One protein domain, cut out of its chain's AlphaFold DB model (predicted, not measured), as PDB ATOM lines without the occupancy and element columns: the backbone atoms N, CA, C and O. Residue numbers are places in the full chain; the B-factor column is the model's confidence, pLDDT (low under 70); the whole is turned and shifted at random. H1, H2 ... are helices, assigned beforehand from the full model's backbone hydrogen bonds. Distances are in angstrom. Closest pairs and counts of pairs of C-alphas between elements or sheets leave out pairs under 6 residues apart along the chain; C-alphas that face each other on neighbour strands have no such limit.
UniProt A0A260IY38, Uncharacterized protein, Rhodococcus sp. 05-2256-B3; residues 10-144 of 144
ATOM      1  N   ASN A  10      19.157  47.780 -12.420       57.75
ATOM      2  CA  ASN A  10      17.763  47.624 -12.835       57.75
ATOM      3  C   ASN A  10      17.555  47.413 -14.351       57.75
ATOM      4  O   ASN A  10      16.639  46.679 -14.724       57.75
ATOM      5  N   GLU A  11      18.389  47.978 -15.229       60.50
ATOM      6  CA  GLU A  11      18.296  47.780 -16.689       60.50
ATOM      7  C   GLU A  11      18.635  46.337 -17.093       60.50
ATOM      8  O   GLU A  11      17.959  45.734 -17.935       60.50
ATOM      9  N   GLY A  12      19.620  45.736 -16.415       70.50
ATOM     10  CA  GLY A  12      19.974  44.328 -16.597       70.50
ATOM     11  C   GLY A  12      18.852  43.379 -16.163       70.50
ATOM     12  O   GLY A  12      18.541  42.418 -16.865       70.50
ATOM     13  N   ALA A  13      18.183  43.666 -15.042       78.81
ATOM     14  CA  ALA A  13      17.065  42.854 -14.559       78.81
ATOM     15  C   ALA A  13      15.840  42.936 -15.488       78.81
ATOM     16  O   ALA A  13      15.245  41.907 -15.814       78.81
ATOM     17  N   GLY A  14      15.491  44.139 -15.961       82.69
ATOM     18  CA  GLY A  14      14.381  44.342 -16.896       82.69
ATOM     19  C   GLY A  14      14.578  43.590 -18.215       82.69
ATOM     20  O   GLY A  14      13.667  42.905 -18.683       82.69
ATOM     21  N   THR A  15      15.793  43.642 -18.766       86.00
ATOM     22  CA  THR A  15      16.150  42.932 -20.002       86.00
ATOM     23  C   THR A  15      16.042  41.414 -19.840       86.00
ATOM     24  O   THR A  15      15.448  40.744 -20.685       86.00
ATOM     25  N   LYS A  16      16.532  40.860 -18.723       87.88
ATOM     26  CA  LYS A  16      16.445  39.416 -18.436       87.88
ATOM     27  C   LYS A  16      15.002  38.935 -18.299       87.88
ATOM     28  O   LYS A  16      14.647  37.899 -18.856       87.88
ATOM     29  N   ILE A  17      14.152  39.704 -17.614       89.56
ATOM     30  CA  ILE A  17      12.720  39.394 -17.482       89.56
ATOM     31  C   ILE A  17      12.033  39.415 -18.852       89.56
ATOM     32  O   ILE A  17      11.249  38.515 -19.157       89.56
ATOM     33  N   ALA A  18      12.337  40.405 -19.695       88.50
ATOM     34  CA  ALA A  18      11.775  40.493 -21.039       88.50
ATOM     35  C   ALA A  18      12.193  39.300 -21.916       88.50
ATOM     36  O   ALA A  18      11.341  38.687 -22.559       88.50
ATOM     37  N   LEU A  19      13.475  38.921 -21.896       89.19
ATOM     38  CA  LEU A  19      13.980  37.743 -22.611       89.19
ATOM     39  C   LEU A  19      13.318  36.453 -22.119       89.19
ATOM     40  O   LEU A  19      12.845  35.655 -22.928       89.19
ATOM     41  N   ALA A  20      13.222  36.273 -20.800       90.69
ATOM     42  CA  ALA A  20      12.564  35.119 -20.198       90.69
ATOM     43  C   ALA A  20      11.088  35.016 -20.607       90.69
ATOM     44  O   ALA A  20      10.605  33.922 -20.913       90.69
ATOM     45  N   LEU A  21      10.383  36.152 -20.660       90.81
ATOM     46  CA  LEU A  21       9.002  36.225 -21.125       90.81
ATOM     47  C   LEU A  21       8.892  35.814 -22.597       90.81
ATOM     48  O   LEU A  21       8.064  34.968 -22.927       90.81
ATOM     49  N   ILE A  22       9.734  36.373 -23.471       90.38
ATOM     50  CA  ILE A  22       9.742  36.056 -24.906       90.38
ATOM     51  C   ILE A  22      10.000  34.562 -25.118       90.38
ATOM     52  O   ILE A  22       9.219  33.897 -25.796       90.38
ATOM     53  N   LEU A  23      11.037  34.013 -24.478       90.25
ATOM     54  CA  LEU A  23      11.362  32.588 -24.550       90.25
ATOM     55  C   LEU A  23      10.205  31.716 -24.048       90.25
ATOM     56  O   LEU A  23       9.847  30.735 -24.699       90.25
ATOM     57  N   SER A  24       9.576  32.095 -22.932       91.50
ATOM     58  CA  SER A  24       8.434  31.360 -22.380       91.50
ATOM     59  C   SER A  24       7.252  31.341 -23.345       91.50
ATOM     60  O   SER A  24       6.613  30.305 -23.518       91.50
ATOM     61  N   VAL A  25       6.966  32.472 -23.994       91.25
ATOM     62  CA  VAL A  25       5.901  32.591 -24.996       91.25
ATOM     63  C   VAL A  25       6.216  31.739 -26.228       91.25
ATOM     64  O   VAL A  25       5.336  31.031 -26.718       91.25
ATOM     65  N   CYS A  26       7.466  31.739 -26.698       91.06
ATOM     66  CA  CYS A  26       7.904  30.896 -27.811       91.06
ATOM     67  C   CYS A  26       7.750  29.402 -27.501       91.06
ATOM     68  O   CYS A  26       7.179  28.668 -28.309       91.06
ATOM     69  N   PHE A  27       8.201  28.945 -26.329       93.19
ATOM     70  CA  PHE A  27       8.049  27.544 -25.924       93.19
ATOM     71  C   PHE A  27       6.589  27.148 -25.724       93.19
ATOM     72  O   PHE A  27       6.188  26.057 -26.139       93.19
ATOM     73  N   PHE A  28       5.775  28.041 -25.158       92.38
ATOM     74  CA  PHE A  28       4.338  27.831 -25.039       92.38
ATOM     75  C   PHE A  28       3.687  27.643 -26.412       92.38
ATOM     76  O   PHE A  28       3.089  26.601 -26.650       92.38
ATOM     77  N   PHE A  29       3.837  28.588 -27.344       91.31
ATOM     78  CA  PHE A  29       3.182  28.473 -28.652       91.31
ATOM     79  C   PHE A  29       3.723  27.310 -29.481       91.31
ATOM     80  O   PHE A  29       2.934  26.583 -30.086       91.31
ATOM     81  N   GLY A  30       5.040  27.085 -29.462       90.19
ATOM     82  CA  GLY A  30       5.653  25.943 -30.135       90.19
ATOM     83  C   GLY A  30       5.080  24.618 -29.631       90.19
ATOM     84  O   GLY A  30       4.602  23.805 -30.422       90.19
ATOM     85  N   SER A  31       5.040  24.424 -28.310       93.06
ATOM     86  CA  SER A  31       4.467  23.208 -27.726       93.06
ATOM     87  C   SER A  31       2.954  23.107 -27.893       93.06
ATOM     88  O   SER A  31       2.455  22.003 -28.107       93.06
ATOM     89  N   TYR A  32       2.221  24.220 -27.837       92.12
ATOM     90  CA  TYR A  32       0.767  24.248 -27.977       92.12
ATOM     91  C   TYR A  32       0.326  23.854 -29.384       92.12
ATOM     92  O   TYR A  32      -0.543  22.994 -29.529       92.12
ATOM     93  N   ILE A  33       0.972  24.392 -30.422       91.31
ATOM     94  CA  ILE A  33       0.689  24.031 -31.818       91.31
ATOM     95  C   ILE A  33       1.004  22.552 -32.057       91.31
ATOM     96  O   ILE A  33       0.137  21.810 -32.519       91.31
ATOM     97  N   VAL A  34       2.204  22.096 -31.681       92.38
ATOM     98  CA  VAL A  34       2.613  20.695 -31.885       92.38
ATOM     99  C   VAL A  34       1.704  19.735 -31.115       92.38
ATOM    100  O   VAL A  34       1.241  18.744 -31.674       92.38
ATOM    101  N   SER A  35       1.373  20.051 -29.862       91.88
ATOM    102  CA  SER A  35       0.444  19.260 -29.045       91.88
ATOM    103  C   SER A  35      -0.955  19.193 -29.654       91.88
ATOM    104  O   SER A  35      -1.616  18.157 -29.570       91.88
ATOM    105  N   THR A  36      -1.415  20.283 -30.268       90.88
ATOM    106  CA  THR A  36      -2.738  20.339 -30.898       90.88
ATOM    107  C   THR A  36      -2.767  19.454 -32.139       90.88
ATOM    108  O   THR A  36      -3.649  18.605 -32.253       90.88
ATOM    109  N   ILE A  37      -1.744  19.549 -32.995       89.75
ATOM    110  CA  ILE A  37      -1.589  18.689 -34.177       89.75
ATOM    111  C   ILE A  37      -1.515  17.215 -33.766       89.75
ATOM    112  O   ILE A  37      -2.236  16.386 -34.317       89.75
ATOM    113  N   ILE A  38      -0.690  16.875 -32.770       90.69
ATOM    114  CA  ILE A  38      -0.575  15.499 -32.266       90.69
ATOM    115  C   ILE A  38      -1.921  15.004 -31.736       90.69
ATOM    116  O   ILE A  38      -2.321  13.884 -32.041       90.69
ATOM    117  N   SER A  39      -2.644  15.827 -30.976       88.25
ATOM    118  CA  SER A  39      -3.970  15.463 -30.468       88.25
ATOM    119  C   SER A  39      -4.940  15.158 -31.611       88.25
ATOM    120  O   SER A  39      -5.598  14.119 -31.583       88.25
ATOM    121  N   GLU A  40      -4.971  15.993 -32.652       88.12
ATOM    122  CA  GLU A  40      -5.812  15.758 -33.829       88.12
ATOM    123  C   GLU A  40      -5.418  14.489 -34.596       88.12
ATOM    124  O   GLU A  40      -6.298  13.730 -35.010       88.12
ATOM    125  N   VAL A  41      -4.116  14.223 -34.759       89.06
ATOM    126  CA  VAL A  41      -3.598  12.993 -35.388       89.06
ATOM    127  C   VAL A  41      -3.999  11.754 -34.586       89.06
ATOM    128  O   VAL A  41      -4.366  10.738 -35.169       89.06
ATOM    129  N   LEU A  42      -4.017  11.854 -33.256       88.31
ATOM    130  CA  LEU A  42      -4.500  10.805 -32.354       88.31
ATOM    131  C   LEU A  42      -6.038  10.713 -32.291       88.31
ATOM    132  O   LEU A  42      -6.576   9.979 -31.464       88.31
ATOM    133  N   GLY A  43      -6.763  11.458 -33.132       85.38
ATOM    134  CA  GLY A  43      -8.227  11.441 -33.195       85.38
ATOM    135  C   GLY A  43      -8.920  12.154 -32.031       85.38
ATOM    136  O   GLY A  43     -10.140  12.063 -31.887       85.38
ATOM    137  N   ARG A  44      -8.165  12.877 -31.200       86.44
ATOM    138  CA  ARG A  44      -8.679  13.600 -30.039       86.44
ATOM    139  C   ARG A  44      -9.230  14.949 -30.489       86.44
ATOM    140  O   ARG A  44      -8.527  15.743 -31.110       86.44
ATOM    141  N   ARG A  45     -10.500  15.211 -30.176       79.69
ATOM    142  CA  ARG A  45     -11.159  16.489 -30.473       79.69
ATOM    143  C   ARG A  45     -11.088  17.370 -29.234       79.69
ATOM    144  O   ARG A  45     -11.657  17.021 -28.206       79.69
ATOM    145  N   GLY A  46     -10.353  18.474 -29.320       83.00
ATOM    146  CA  GLY A  46     -10.183  19.430 -28.227       83.00
ATOM    147  C   GLY A  46      -8.796  20.060 -28.210       83.00
ATOM    148  O   GLY A  46      -7.870  19.588 -28.867       83.00
ATOM    149  N   LEU A  47      -8.670  21.144 -27.456       86.19
ATOM    150  CA  LEU A  47      -7.414  21.842 -27.222       86.19
ATOM    151  C   LEU A  47      -6.629  21.141 -26.102       86.19
ATOM    152  O   LEU A  47      -7.206  20.864 -25.043       86.19
ATOM    153  N   PRO A  48      -5.333  20.854 -26.299       88.94
ATOM    154  CA  PRO A  48      -4.514  20.193 -25.294       88.94
ATOM    155  C   PRO A  48      -4.313  21.105 -24.079       88.94
ATOM    156  O   PRO A  48      -3.894  22.255 -24.194       88.94
ATOM    157  N   GLY A  49      -4.602  20.577 -22.895       88.31
ATOM    158  CA  GLY A  49      -4.475  21.282 -21.626       88.31
ATOM    159  C   GLY A  49      -3.061  21.298 -21.057       88.31
ATOM    160  O   GLY A  49      -2.707  22.215 -20.320       88.31
ATOM    161  N   SER A  50      -2.229  20.323 -21.420       90.00
ATOM    162  CA  SER A  50      -0.851  20.192 -20.931       90.00
ATOM    163  C   SER A  50       0.008  21.438 -21.177       90.00
ATOM    164  O   SER A  50       0.638  21.881 -20.219       90.00
ATOM    165  N   PRO A  51       0.020  22.081 -22.364       88.31
ATOM    166  CA  PRO A  51       0.815  23.292 -22.561       88.31
ATOM    167  C   PRO A  51       0.265  24.491 -21.775       88.31
ATOM    168  O   PRO A  51       1.045  25.336 -21.348       88.31
ATOM    169  N   LEU A  52      -1.053  24.554 -21.531       87.56
ATOM    170  CA  LEU A  52      -1.668  25.609 -20.711       87.56
ATOM    171  C   LEU A  52      -1.242  25.499 -19.245       87.56
ATOM    172  O   LEU A  52      -0.874  26.497 -18.635       87.56
ATOM    173  N   ILE A  53      -1.249  24.283 -18.695       88.38
ATOM    174  CA  ILE A  53      -0.778  24.023 -17.328       88.38
ATOM    175  C   ILE A  53       0.728  24.288 -17.239       88.38
ATOM    176  O   ILE A  53       1.198  24.940 -16.307       88.38
ATOM    177  N   TYR A  54       1.485  23.821 -18.235       89.62
ATOM    178  CA  TYR A  54       2.937  23.963 -18.251       89.62
ATOM    179  C   TYR A  54       3.390  25.420 -18.401       89.62
ATOM    180  O   TYR A  54       4.445  25.763 -17.882       89.62
ATOM    181  N   ALA A  55       2.579  26.305 -18.994       87.31
ATOM    182  CA  ALA A  55       2.888  27.732 -19.119       87.31
ATOM    183  C   ALA A  55       3.225  28.409 -17.775       87.31
ATOM    184  O   ALA A  55       4.076  29.298 -17.733       87.31
ATOM    185  N   VAL A  56       2.609  27.961 -16.674       87.81
ATOM    186  CA  VAL A  56       2.895  28.456 -15.314       87.81
ATOM    187  C   VAL A  56       4.324  28.110 -14.878       87.81
ATOM    188  O   VAL A  56       4.955  28.866 -14.144       87.81
ATOM    189  N   VAL A  57       4.850  26.981 -15.356       89.06
ATOM    190  CA  VAL A  57       6.201  26.481 -15.067       89.06
ATOM    191  C   VAL A  57       7.225  27.033 -16.060       89.06
ATOM    192  O   VAL A  57       8.370  27.280 -15.687       89.06
ATOM    193  N   THR A  58       6.830  27.273 -17.311       88.75
ATOM    194  CA  THR A  58       7.746  27.722 -18.365       88.75
ATOM    195  C   THR A  58       8.397  29.061 -18.029       88.75
ATOM    196  O   THR A  58       9.605  29.188 -18.193       88.75
ATOM    197  N   PHE A  59       7.647  30.037 -17.512       88.81
ATOM    198  CA  PHE A  59       8.200  31.357 -17.189       88.81
ATOM    199  C   PHE A  59       9.283  31.342 -16.092       88.81
ATOM    200  O   PHE A  59      10.370  31.868 -16.335       88.81
ATOM    201  N   PRO A  60       9.064  30.757 -14.896       90.62
ATOM    202  CA  PRO A  60      10.124  30.689 -13.892       90.62
ATOM    203  C   PRO A  60      11.322  29.867 -14.380       90.62
ATOM    204  O   PRO A  60      12.458  30.201 -14.051       90.62
ATOM    205  N   LEU A  61      11.092  28.840 -15.207       89.75
ATOM    206  CA  LEU A  61      12.166  28.052 -15.806       89.75
ATOM    207  C   LEU A  61      13.010  28.882 -16.784       89.75
ATOM    208  O   LEU A  61      14.234  28.870 -16.686       89.75
ATOM    209  N   THR A  62      12.388  29.624 -17.705       88.88
ATOM    210  CA  THR A  62      13.122  30.477 -18.653       88.88
ATOM    211  C   THR A  62      13.824  31.626 -17.949       88.88
ATOM    212  O   THR A  62      14.937  31.977 -18.328       88.88
ATOM    213  N   LEU A  63      13.226  32.176 -16.891       91.25
ATOM    214  CA  LEU A  63      13.874  33.187 -16.062       91.25
ATOM    215  C   LEU A  63      15.127  32.629 -15.388       91.25
ATOM    216  O   LEU A  63      16.172  33.272 -15.425       91.25
ATOM    217  N   LEU A  64      15.044  31.424 -14.820       90.38
ATOM    218  CA  LEU A  64      16.191  30.745 -14.224       90.38
ATOM    219  C   LEU A  64      17.286  30.526 -15.273       90.38
ATOM    220  O   LEU A  64      18.434  30.888 -15.038       90.38
ATOM    221  N   VAL A  65      16.928  30.024 -16.456       89.00
ATOM    222  CA  VAL A  65      17.868  29.836 -17.568       89.00
ATOM    223  C   VAL A  65      18.593  31.135 -17.909       89.00
ATOM    224  O   VAL A  65      19.816  31.158 -17.861       89.00
ATOM    225  N   VAL A  66      17.865  32.225 -18.164       89.75
ATOM    226  CA  VAL A  66      18.456  33.521 -18.545       89.75
ATOM    227  C   VAL A  66      19.328  34.103 -17.424       89.75
ATOM    228  O   VAL A  66      20.352  34.728 -17.685       89.75
ATOM    229  N   VAL A  67      18.947  33.905 -16.159       89.25
ATOM    230  CA  VAL A  67      19.723  34.400 -15.010       89.25
ATOM    231  C   VAL A  67      21.024  33.619 -14.818       89.25
ATOM    232  O   VAL A  67      22.041  34.222 -14.475       89.25
ATOM    233  N   PHE A  68      21.001  32.299 -15.008       87.75
ATOM    234  CA  PHE A  68      22.168  31.440 -14.792       87.75
ATOM    235  C   PHE A  68      23.057  31.281 -16.025       87.75
ATOM    236  O   PHE A  68      24.219  30.916 -15.866       87.75
ATOM    237  N   GLU A  69      22.552  31.573 -17.224       87.44
ATOM    238  CA  GLU A  69      23.288  31.421 -18.480       87.44
ATOM    239  C   GLU A  69      24.631  32.159 -18.454       87.44
ATOM    240  O   GLU A  69      25.651  31.529 -18.714       87.44
ATOM    241  N   GLU A  70      24.666  33.425 -18.025       83.94
ATOM    242  CA  GLU A  70      25.912  34.206 -17.914       83.94
ATOM    243  C   GLU A  70      26.959  33.508 -17.029       83.94
ATOM    244  O   GLU A  70      28.112  33.350 -17.419       83.94
ATOM    245  N   ARG A  71      26.551  32.993 -15.862       84.56
ATOM    246  CA  ARG A  71      27.468  32.293 -14.941       84.56
ATOM    247  C   ARG A  71      27.976  30.970 -15.506       84.56
ATOM    248  O   ARG A  71      29.065  30.523 -15.164       84.56
ATOM    249  N   ILE A  72      27.161  30.299 -16.312       84.62
ATOM    250  CA  ILE A  72      27.517  29.010 -16.912       84.62
ATOM    251  C   ILE A  72      28.422  29.228 -18.129       84.62
ATOM    252  O   ILE A  72      29.322  28.422 -18.358       84.62
ATOM    253  N   GLN A  73      28.240  30.336 -18.849       88.25
ATOM    254  CA  GLN A  73      29.103  30.764 -19.949       88.25
ATOM    255  C   GLN A  73      30.529  31.099 -19.493       88.25
ATOM    256  O   GLN A  73      31.478  30.826 -20.223       88.25
ATOM    257  N   GLU A  74      30.702  31.606 -18.270       89.12
ATOM    258  CA  GLU A  74      32.023  31.856 -17.666       89.12
ATOM    259  C   GLU A  74      32.815  30.566 -17.358       89.12
ATOM    260  O   GLU A  74      34.019  30.606 -17.098       89.12
ATOM    261  N   SER A  75      32.165  29.399 -17.390       87.06
ATOM    262  CA  SER A  75      32.812  28.116 -17.126       87.06
ATOM    263  C   SER A  75      33.725  27.682 -18.272       87.06
ATOM    264  O   SER A  75      33.346  27.703 -19.442       87.06
ATOM    265  N   HIS A  76      34.888  27.118 -17.930       88.62
ATOM    266  CA  HIS A  76      35.804  26.496 -18.895       88.62
ATOM    267  C   HIS A  76      35.141  25.390 -19.747       88.62
ATOM    268  O   HIS A  76      35.596  25.083 -20.847       88.62
ATOM    269  N   TYR A  77      34.051  24.793 -19.256       87.00
ATOM    270  CA  TYR A  77      33.324  23.730 -19.950       87.00
ATOM    271  C   TYR A  77      32.284  24.233 -20.959       87.00
ATOM    272  O   TYR A  77      31.774  23.409 -21.723       87.00
ATOM    273  N   TRP A  78      31.982  25.539 -20.995       90.06
ATOM    274  CA  TRP A  78      30.928  26.113 -21.838       90.06
ATOM    275  C   TRP A  78      30.982  25.656 -23.305       90.06
ATOM    276  O   TRP A  78      29.982  25.101 -23.767       90.06
ATOM    277  N   PRO A  79      32.128  25.725 -24.016       89.94
ATOM    278  CA  PRO A  79      32.184  25.342 -25.432       89.94
ATOM    279  C   PRO A  79      31.795  23.879 -25.689       89.94
ATOM    280  O   PRO A  79      31.396  23.507 -26.790       89.94
ATOM    281  N   ARG A  80      31.919  23.018 -24.672       90.12
ATOM    282  CA  ARG A  80      31.582  21.595 -24.764       90.12
ATOM    283  C   ARG A  80      30.099  21.329 -24.517       90.12
ATOM    284  O   ARG A  80      29.567  20.350 -25.033       90.12
ATOM    285  N   ILE A  81      29.451  22.171 -23.711       90.25
ATOM    286  CA  ILE A  81      28.066  21.980 -23.261       90.25
ATOM    287  C   ILE A  81      27.073  22.929 -23.928       90.25
ATOM    288  O   ILE A  81      25.881  22.664 -23.844       90.25
ATOM    289  N   GLU A  82      27.527  23.973 -24.621       90.12
ATOM    290  CA  GLU A  82      26.693  25.000 -25.257       90.12
ATOM    291  C   GLU A  82      25.534  24.397 -26.065       90.12
ATOM    292  O   GLU A  82      24.360  24.695 -25.837       90.12
ATOM    293  N   ARG A  83      25.844  23.456 -26.964       90.62
ATOM    294  CA  ARG A  83      24.819  22.793 -27.778       90.62
ATOM    295  C   ARG A  83      23.814  22.027 -26.919       90.62
ATOM    296  O   ARG A  83      22.618  22.075 -27.192       90.62
ATOM    297  N   PHE A  84      24.289  21.311 -25.903       88.75
ATOM    298  CA  PHE A  84      23.424  20.564 -24.989       88.75
ATOM    299  C   PHE A  84      22.568  21.489 -24.128       88.75
ATOM    300  O   PHE A  84      21.423  21.150 -23.849       88.75
ATOM    301  N   TRP A  85      23.090  22.656 -23.758       89.19
ATOM    302  CA  TRP A  85      22.373  23.676 -23.012       89.19
ATOM    303  C   TRP A  85      21.172  24.175 -23.815       89.19
ATOM    304  O   TRP A  85      20.031  24.003 -23.390       89.19
ATOM    305  N   TYR A  86      21.399  24.677 -25.032       87.75
ATOM    306  CA  TYR A  86      20.323  25.220 -25.865       87.75
ATOM    307  C   TYR A  86      19.321  24.158 -26.329       87.75
ATOM    308  O   TYR A  86      18.109  24.388 -26.279       87.75
ATOM    309  N   VAL A  87      19.793  22.969 -26.721       88.75
ATOM    310  CA  VAL A  87      18.900  21.851 -27.069       88.75
ATOM    311  C   VAL A  87      18.111  21.387 -25.845       88.75
ATOM    312  O   VAL A  87      16.913  21.136 -25.956       88.75
ATOM    313  N   GLY A  88      18.751  21.310 -24.677       88.88
ATOM    314  CA  GLY A  88      18.122  20.927 -23.418       88.88
ATOM    315  C   GLY A  88      17.020  21.898 -23.008       88.88
ATOM    316  O   GLY A  88      15.918  21.461 -22.690       88.88
ATOM    317  N   ILE A  89      17.265  23.207 -23.101       88.81
ATOM    318  CA  ILE A  89      16.252  24.237 -22.826       88.81
ATOM    319  C   ILE A  89      15.060  24.084 -23.774       88.81
ATOM    320  O   ILE A  89      13.916  24.087 -23.321       88.81
ATOM    321  N   GLY A  90      15.307  23.894 -25.075       86.00
ATOM    322  CA  GLY A  90      14.240  23.663 -26.050       86.00
ATOM    323  C   GLY A  90      13.442  22.388 -25.759       86.00
ATOM    324  O   GLY A  90      12.209  22.408 -25.781       86.00
ATOM    325  N   ALA A  91      14.130  21.293 -25.431       88.56
ATOM    326  CA  ALA A  91      13.524  20.000 -25.121       88.56
ATOM    327  C   ALA A  91      12.702  20.034 -23.825       88.56
ATOM    328  O   ALA A  91      11.608  19.478 -23.784       88.56
ATOM    329  N   ILE A  92      13.177  20.711 -22.782       89.50
ATOM    330  CA  ILE A  92      12.435  20.862 -21.527       89.50
ATOM    331  C   ILE A  92      11.255  21.819 -21.737       89.50
ATOM    332  O   ILE A  92      10.118  21.461 -21.440       89.50
ATOM    333  N   GLY A  93      11.512  23.000 -22.309       87.62
ATOM    334  CA  GLY A  93      10.513  24.055 -22.470       87.62
ATOM    335  C   GLY A  93       9.352  23.669 -23.385       87.62
ATOM    336  O   GLY A  93       8.214  24.050 -23.116       87.62
ATOM    337  N   SER A  94       9.616  22.896 -24.444       89.69
ATOM    338  CA  SER A  94       8.587  22.495 -25.413       89.69
ATOM    339  C   SER A  94       8.269  20.999 -25.422       89.69
ATOM    340  O   SER A  94       7.120  20.620 -25.633       89.69
ATOM    341  N   GLY A  95       9.248  20.134 -25.162       90.31
ATOM    342  CA  GLY A  95       9.087  18.683 -25.262       90.31
ATOM    343  C   GLY A  95       8.262  18.081 -24.128       90.31
ATOM    344  O   GLY A  95       7.410  17.239 -24.393       90.31
ATOM    345  N   ILE A  96       8.441  18.537 -22.884       91.25
ATOM    346  CA  ILE A  96       7.659  18.042 -21.736       91.25
ATOM    347  C   ILE A  96       6.146  18.207 -21.951       91.25
ATOM    348  O   ILE A  96       5.438  17.201 -21.869       91.25
ATOM    349  N   PRO A  97       5.612  19.403 -22.271       90.00
ATOM    350  CA  PRO A  97       4.178  19.551 -22.511       90.00
ATOM    351  C   PRO A  97       3.682  18.714 -23.697       90.00
ATOM    352  O   PRO A  97       2.566  18.202 -23.634       90.00
ATOM    353  N   ILE A  98       4.503  18.500 -24.733       91.31
ATOM    354  CA  ILE A  98       4.172  17.609 -25.858       91.31
ATOM    355  C   ILE A  98       4.047  16.151 -25.393       91.31
ATOM    356  O   ILE A  98       3.060  15.484 -25.702       91.31
ATOM    357  N   VAL A  99       5.014  15.659 -24.618       92.56
ATOM    358  CA  VAL A  99       4.991  14.308 -24.041       92.56
ATOM    359  C   VAL A  99       3.766  14.138 -23.140       92.56
ATOM    360  O   VAL A  99       3.027  13.163 -23.281       92.56
ATOM    361  N   LEU A 100       3.483  15.117 -22.277       90.38
ATOM    362  CA  LEU A 100       2.286  15.116 -21.434       90.38
ATOM    363  C   LEU A 100       0.999  15.080 -22.262       90.38
ATOM    364  O   LEU A 100       0.063  14.380 -21.894       90.38
ATOM    365  N   THR A 101       0.945  15.753 -23.412       89.44
ATOM    366  CA  THR A 101      -0.213  15.656 -24.312       89.44
ATOM    367  C   THR A 101      -0.459  14.216 -24.764       89.44
ATOM    368  O   THR A 101      -1.607  13.780 -24.849       89.44
ATOM    369  N   ILE A 102       0.598  13.452 -25.046       88.94
ATOM    370  CA  ILE A 102       0.486  12.069 -25.521       88.94
ATOM    371  C   ILE A 102      -0.051  11.162 -24.406       88.94
ATOM    372  O   ILE A 102      -1.052  10.469 -24.622       88.94
ATOM    373  N   PHE A 103       0.575  11.214 -23.227       89.31
ATOM    374  CA  PHE A 103       0.323  10.283 -22.119       89.31
ATOM    375  C   PHE A 103      -0.824  10.695 -21.188       89.31
ATOM    376  O   PHE A 103      -1.506   9.834 -20.640       89.31
ATOM    377  N   THR A 104      -1.069  11.993 -21.027       84.38
ATOM    378  CA  THR A 104      -2.101  12.552 -20.143       84.38
ATOM    379  C   THR A 104      -3.012  13.501 -20.927       84.38
ATOM    380  O   THR A 104      -2.855  14.721 -20.844       84.38
ATOM    381  N   PRO A 105      -3.961  12.975 -21.726       74.94
ATOM    382  CA  PRO A 105      -4.843  13.796 -22.549       74.94
ATOM    383  C   PRO A 105      -5.864  14.555 -21.698       74.94
ATOM    384  O   PRO A 105      -6.999  14.125 -21.516       74.94
ATOM    385  N   MET A 106      -5.468  15.722 -21.205       85.31
ATOM    386  CA  MET A 106      -6.405  16.732 -20.728       85.31
ATOM    387  C   MET A 106      -6.842  17.558 -21.933       85.31
ATOM    388  O   MET A 106      -6.019  18.236 -22.541       85.31
ATOM    389  N   LEU A 107      -8.116  17.467 -22.310       85.56
ATOM    390  CA  LEU A 107      -8.658  18.149 -23.486       85.56
ATOM    391  C   LEU A 107      -9.738  19.134 -23.066       85.56
ATOM    392  O   LEU A 107     -10.756  18.746 -22.488       85.56
ATOM    393  N   PHE A 108      -9.537  20.393 -23.430       85.25
ATOM    394  CA  PHE A 108     -10.527  21.448 -23.285       85.25
ATOM    395  C   PHE A 108     -11.295  21.639 -24.592       85.25
ATOM    396  O   PHE A 108     -10.790  21.350 -25.673       85.25
ATOM    397  N   TRP A 109     -12.523  22.151 -24.505       80.75
ATOM    398  CA  TRP A 109     -13.299  22.578 -25.675       80.75
ATOM    399  C   TRP A 109     -13.464  21.492 -26.762       80.75
ATOM    400  O   TRP A 109     -13.192  21.693 -27.944       80.75
ATOM    401  N   GLN A 110     -13.926  20.311 -26.353       83.81
ATOM    402  CA  GLN A 110     -14.001  19.116 -27.209       83.81
ATOM    403  C   GLN A 110     -15.059  19.196 -28.324       83.81
ATOM    404  O   GLN A 110     -15.080  18.364 -29.229       83.81
ATOM    405  N   SER A 111     -15.929  20.207 -28.288       83.69
ATOM    406  CA  SER A 111     -16.999  20.428 -29.267       83.69
ATOM    407  C   SER A 111     -16.520  21.023 -30.598       83.69
ATOM    408  O   SER A 111     -17.345  21.333 -31.457       83.69
ATOM    409  N   LEU A 112     -15.212  21.228 -30.781       81.19
ATOM    410  CA  LEU A 112     -14.661  21.807 -32.004       81.19
ATOM    411  C   LEU A 112     -14.710  20.809 -33.183       81.19
ATOM    412  O   LEU A 112     -14.412  19.621 -33.007       81.19
ATOM    413  N   PRO A 113     -15.041  21.275 -34.404       83.06
ATOM    414  CA  PRO A 113     -14.925  20.465 -35.612       83.06
ATOM    415  C   PRO A 113     -13.455  20.131 -35.911       83.06
ATOM    416  O   PRO A 113     -12.535  20.747 -35.370       83.06
ATOM    417  N   ARG A 114     -13.215  19.151 -36.790       80.75
ATOM    418  CA  ARG A 114     -11.857  18.738 -37.189       80.75
ATOM    419  C   ARG A 114     -11.094  19.926 -37.796       80.75
ATOM    420  O   ARG A 114     -11.644  20.613 -38.649       80.75
ATOM    421  N   GLY A 115      -9.860  20.170 -37.354       80.50
ATOM    422  CA  GLY A 115      -9.070  21.348 -37.736       80.50
ATOM    423  C   GLY A 115      -9.394  22.606 -36.920       80.50
ATOM    424  O   GLY A 115      -8.630  23.570 -36.950       80.50
ATOM    425  N   GLY A 116     -10.496  22.608 -36.162       84.94
ATOM    426  CA  GLY A 116     -10.895  23.705 -35.281       84.94
ATOM    427  C   GLY A 116      -9.866  23.997 -34.182       84.94
ATOM    428  O   GLY A 116      -9.435  25.145 -34.079       84.94
ATOM    429  N   PRO A 117      -9.417  22.996 -33.397       84.62
ATOM    430  CA  PRO A 117      -8.383  23.184 -32.382       84.62
ATOM    431  C   PRO A 117      -7.105  23.818 -32.947       84.62
ATOM    432  O   PRO A 117      -6.621  24.816 -32.411       84.62
ATOM    433  N   THR A 118      -6.596  23.298 -34.069       85.00
ATOM    434  CA  THR A 118      -5.385  23.826 -34.716       85.00
ATOM    435  C   THR A 118      -5.590  25.255 -35.223       85.00
ATOM    436  O   THR A 118      -4.733  26.114 -35.008       85.00
ATOM    437  N   GLY A 119      -6.750  25.553 -35.818       85.94
ATOM    438  CA  GLY A 119      -7.106  26.907 -36.243       85.94
ATOM    439  C   GLY A 119      -7.128  27.909 -35.085       85.94
ATOM    440  O   GLY A 119      -6.563  28.994 -35.205       85.94
ATOM    441  N   VAL A 120      -7.707  27.533 -33.940       86.44
ATOM    442  CA  VAL A 120      -7.727  28.368 -32.725       86.44
ATOM    443  C   VAL A 120      -6.311  28.592 -32.184       86.44
ATOM    444  O   VAL A 120      -5.952  29.721 -31.838       86.44
ATOM    445  N   ALA A 121      -5.476  27.548 -32.153       86.19
ATOM    446  CA  ALA A 121      -4.085  27.660 -31.714       86.19
ATOM    447  C   ALA A 121      -3.281  28.639 -32.589       86.19
ATOM    448  O   ALA A 121      -2.623  29.536 -32.065       86.19
ATOM    449  N   ILE A 122      -3.398  28.547 -33.915       87.69
ATOM    450  CA  ILE A 122      -2.711  29.461 -34.841       87.69
ATOM    451  C   ILE A 122      -3.267  30.889 -34.729       87.69
ATOM    452  O   ILE A 122      -2.497  31.845 -34.640       87.69
ATOM    453  N   ALA A 123      -4.593  31.049 -34.685       89.25
ATOM    454  CA  ALA A 123      -5.233  32.359 -34.582       89.25
ATOM    455  C   ALA A 123      -4.825  33.102 -33.300       89.25
ATOM    456  O   ALA A 123      -4.545  34.298 -33.343       89.25
ATOM    457  N   SER A 124      -4.734  32.393 -32.170       87.31
ATOM    458  CA  SER A 124      -4.270  32.978 -30.905       87.31
ATOM    459  C   SER A 124      -2.805  33.422 -30.963       87.31
ATOM    460  O   SER A 124      -2.494  34.518 -30.499       87.31
ATOM    461  N   MET A 125      -1.924  32.643 -31.600       89.31
ATOM    462  CA  MET A 125      -0.529  33.038 -31.825       89.31
ATOM    463  C   MET A 125      -0.435  34.327 -32.650       89.31
ATOM    464  O   MET A 125       0.278  35.256 -32.269       89.31
ATOM    465  N   ILE A 126      -1.192  34.411 -33.750       89.44
ATOM    466  CA  ILE A 126      -1.240  35.608 -34.600       89.44
ATOM    467  C   ILE A 126      -1.780  36.803 -33.807       89.44
ATOM    468  O   ILE A 126      -1.182  37.876 -33.836       89.44
ATOM    469  N   GLY A 127      -2.874  36.620 -33.062       88.81
ATOM    470  CA  GLY A 127      -3.480  37.673 -32.248       88.81
ATOM    471  C   GLY A 127      -2.518  38.238 -31.201       88.81
ATOM    472  O   GLY A 127      -2.393  39.457 -31.076       88.81
ATOM    473  N   VAL A 128      -1.784  37.371 -30.497       87.00
ATOM    474  CA  VAL A 128      -0.758  37.798 -29.532       87.00
ATOM    475  C   VAL A 128       0.393  38.516 -30.236       87.00
ATOM    476  O   VAL A 128       0.791  39.592 -29.788       87.00
ATOM    477  N   GLY A 129       0.887  37.988 -31.358       85.12
ATOM    478  CA  GLY A 129       1.945  38.631 -32.143       85.12
ATOM    479  C   GLY A 129       1.563  40.044 -32.595       85.12
ATOM    480  O   GLY A 129       2.316  40.995 -32.376       85.12
ATOM    481  N   LEU A 130       0.354  40.210 -33.137       88.56
ATOM    482  CA  LEU A 130      -0.175  41.512 -33.551       88.56
ATOM    483  C   LEU A 130      -0.352  42.469 -32.367       88.56
ATOM    484  O   LEU A 130      -0.004  43.643 -32.479       88.56
ATOM    485  N   ALA A 131      -0.845  41.989 -31.222       87.00
ATOM    486  CA  ALA A 131      -1.004  42.814 -30.025       87.00
ATOM    487  C   ALA A 131       0.344  43.335 -29.495       87.00
ATOM    488  O   ALA A 131       0.450  44.502 -29.101       87.00
ATOM    489  N   VAL A 132       1.386  42.498 -29.525       84.38
ATOM    490  CA  VAL A 132       2.753  42.886 -29.149       84.38
ATOM    491  C   VAL A 132       3.307  43.931 -30.121       84.38
ATOM    492  O   VAL A 132       3.798  44.971 -29.680       84.38
ATOM    493  N   MET A 133       3.165  43.716 -31.434       82.94
ATOM    494  CA  MET A 133       3.599  44.678 -32.458       82.94
ATOM    495  C   MET A 133       2.868  46.019 -32.347       82.94
ATOM    496  O   MET A 133       3.490  47.082 -32.448       82.94
ATOM    497  N   ALA A 134       1.555  45.983 -32.105       86.38
ATOM    498  CA  ALA A 134       0.750  47.177 -31.897       86.38
ATOM    499  C   ALA A 134       1.257  47.953 -30.676       86.38
ATOM    500  O   ALA A 134       1.556  49.139 -30.796       86.38
ATOM    501  N   ARG A 135       1.449  47.291 -29.525       81.81
ATOM    502  CA  ARG A 135       2.005  47.932 -28.320       81.81
ATOM    503  C   ARG A 135       3.383  48.548 -28.557       81.81
ATOM    504  O   ARG A 135       3.594  49.687 -28.148       81.81
ATOM    505  N   GLY A 136       4.284  47.843 -29.243       76.62
ATOM    506  CA  GLY A 136       5.598  48.383 -29.607       76.62
ATOM    507  C   GLY A 136       5.482  49.639 -30.475       76.62
ATOM    508  O   GLY A 136       6.108  50.659 -30.198       76.62
ATOM    509  N   SER A 137       4.588  49.608 -31.465       76.75
ATOM    510  CA  SER A 137       4.319  50.746 -32.353       76.75
ATOM    511  C   SER A 137       3.730  51.953 -31.614       76.75
ATOM    512  O   SER A 137       4.077  53.091 -31.927       76.75
ATOM    513  N   TYR A 138       2.850  51.728 -30.633       71.06
ATOM    514  CA  TYR A 138       2.283  52.791 -29.795       71.06
ATOM    515  C   TYR A 138       3.321  53.408 -28.850       71.06
ATOM    516  O   TYR A 138       3.333  54.627 -28.685       71.06
ATOM    517  N   ALA A 139       4.206  52.599 -28.262       71.50
ATOM    518  CA  ALA A 139       5.276  53.095 -27.398       71.50
ATOM    519  C   ALA A 139       6.243  54.010 -28.167       71.50
ATOM    520  O   ALA A 139       6.550  55.106 -27.703       71.50
ATOM    521  N   ILE A 140       6.638  53.617 -29.383       71.44
ATOM    522  CA  ILE A 140       7.538  54.407 -30.239       71.44
ATOM    523  C   ILE A 140       6.907  55.753 -30.631       71.44
ATOM    524  O   ILE A 140       7.587  56.775 -30.617       71.44
ATOM    525  N   ARG A 141       5.603  55.786 -30.942       67.94
ATOM    526  CA  ARG A 141       4.905  57.035 -31.302       67.94
ATOM    527  C   ARG A 141       4.725  58.003 -30.133       67.94
ATOM    528  O   ARG A 141       4.565  59.185 -30.381       67.94
ATOM    529  N   ARG A 142       4.713  57.523 -28.885       60.94
ATOM    530  CA  ARG A 142       4.541  58.368 -27.690       60.94
ATOM    531  C   ARG A 142       5.831  59.087 -27.273       60.94
ATOM    532  O   ARG A 142       5.758  60.083 -26.565       60.94
ATOM    533  N   HIS A 143       6.987  58.571 -27.685       53.78
ATOM    534  CA  HIS A 143       8.309  59.142 -27.400       53.78
ATOM    535  C   HIS A 143       8.869  59.995 -28.553       53.78
ATOM    536  O   HIS A 143      10.044  60.358 -28.523       53.78
ATOM    537  N   ARG A 144       8.046  60.297 -29.562       50.25
ATOM    538  CA  ARG A 144       8.370  61.172 -30.691       50.25
ATOM    539  C   ARG A 144       7.540  62.443 -30.603       50.25
ATOM    540  O   ARG A 144       8.085  63.498 -30.980       50.25
TER     541      ARG A 144
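Overview. This is residues 10 to 144 of the 144 residues of an uncharacterized protein of Rhodococcus sp. 05-2256-B3 (UniProt A0A260IY38). H1 forms an up-and-down bundle with H2 and H3 and a narrow V with H4; residues 129 to 144 stick out. The printed part has 135 residues, four named helices, all helix. It is loose, radius of gyration of the C-alphas 17.6 A, spanning 49 by 46 by 20 A.

Along the chain. H1, residues 10 to 41, 46.5 A, begins at (17.763, 47.624, -12.835). H2 is residues 50 to 73, H3 78 to 103. H4, residues 116 to 142, ends at (4.541, 58.368, -27.690).

Arrangement. H1 and H2 form a hairpin at a steep tilt of 42 degrees, C-alphas 20 and 63 closest, 4.7 A. Residues 90 to 102 of H3 and 117 to 125 of H4 touch H1; H4 is apart from H2 and H3. Every O i to N i+4 pair is within hydrogen-bond range in H1 and H4; H2 has 14 of 20, H3 18 of 22.

Size, cuts and confidence. The printed part has no cut and a long link H3 to H4; residues 10, 11 and 141 to 144 have low pLDDT.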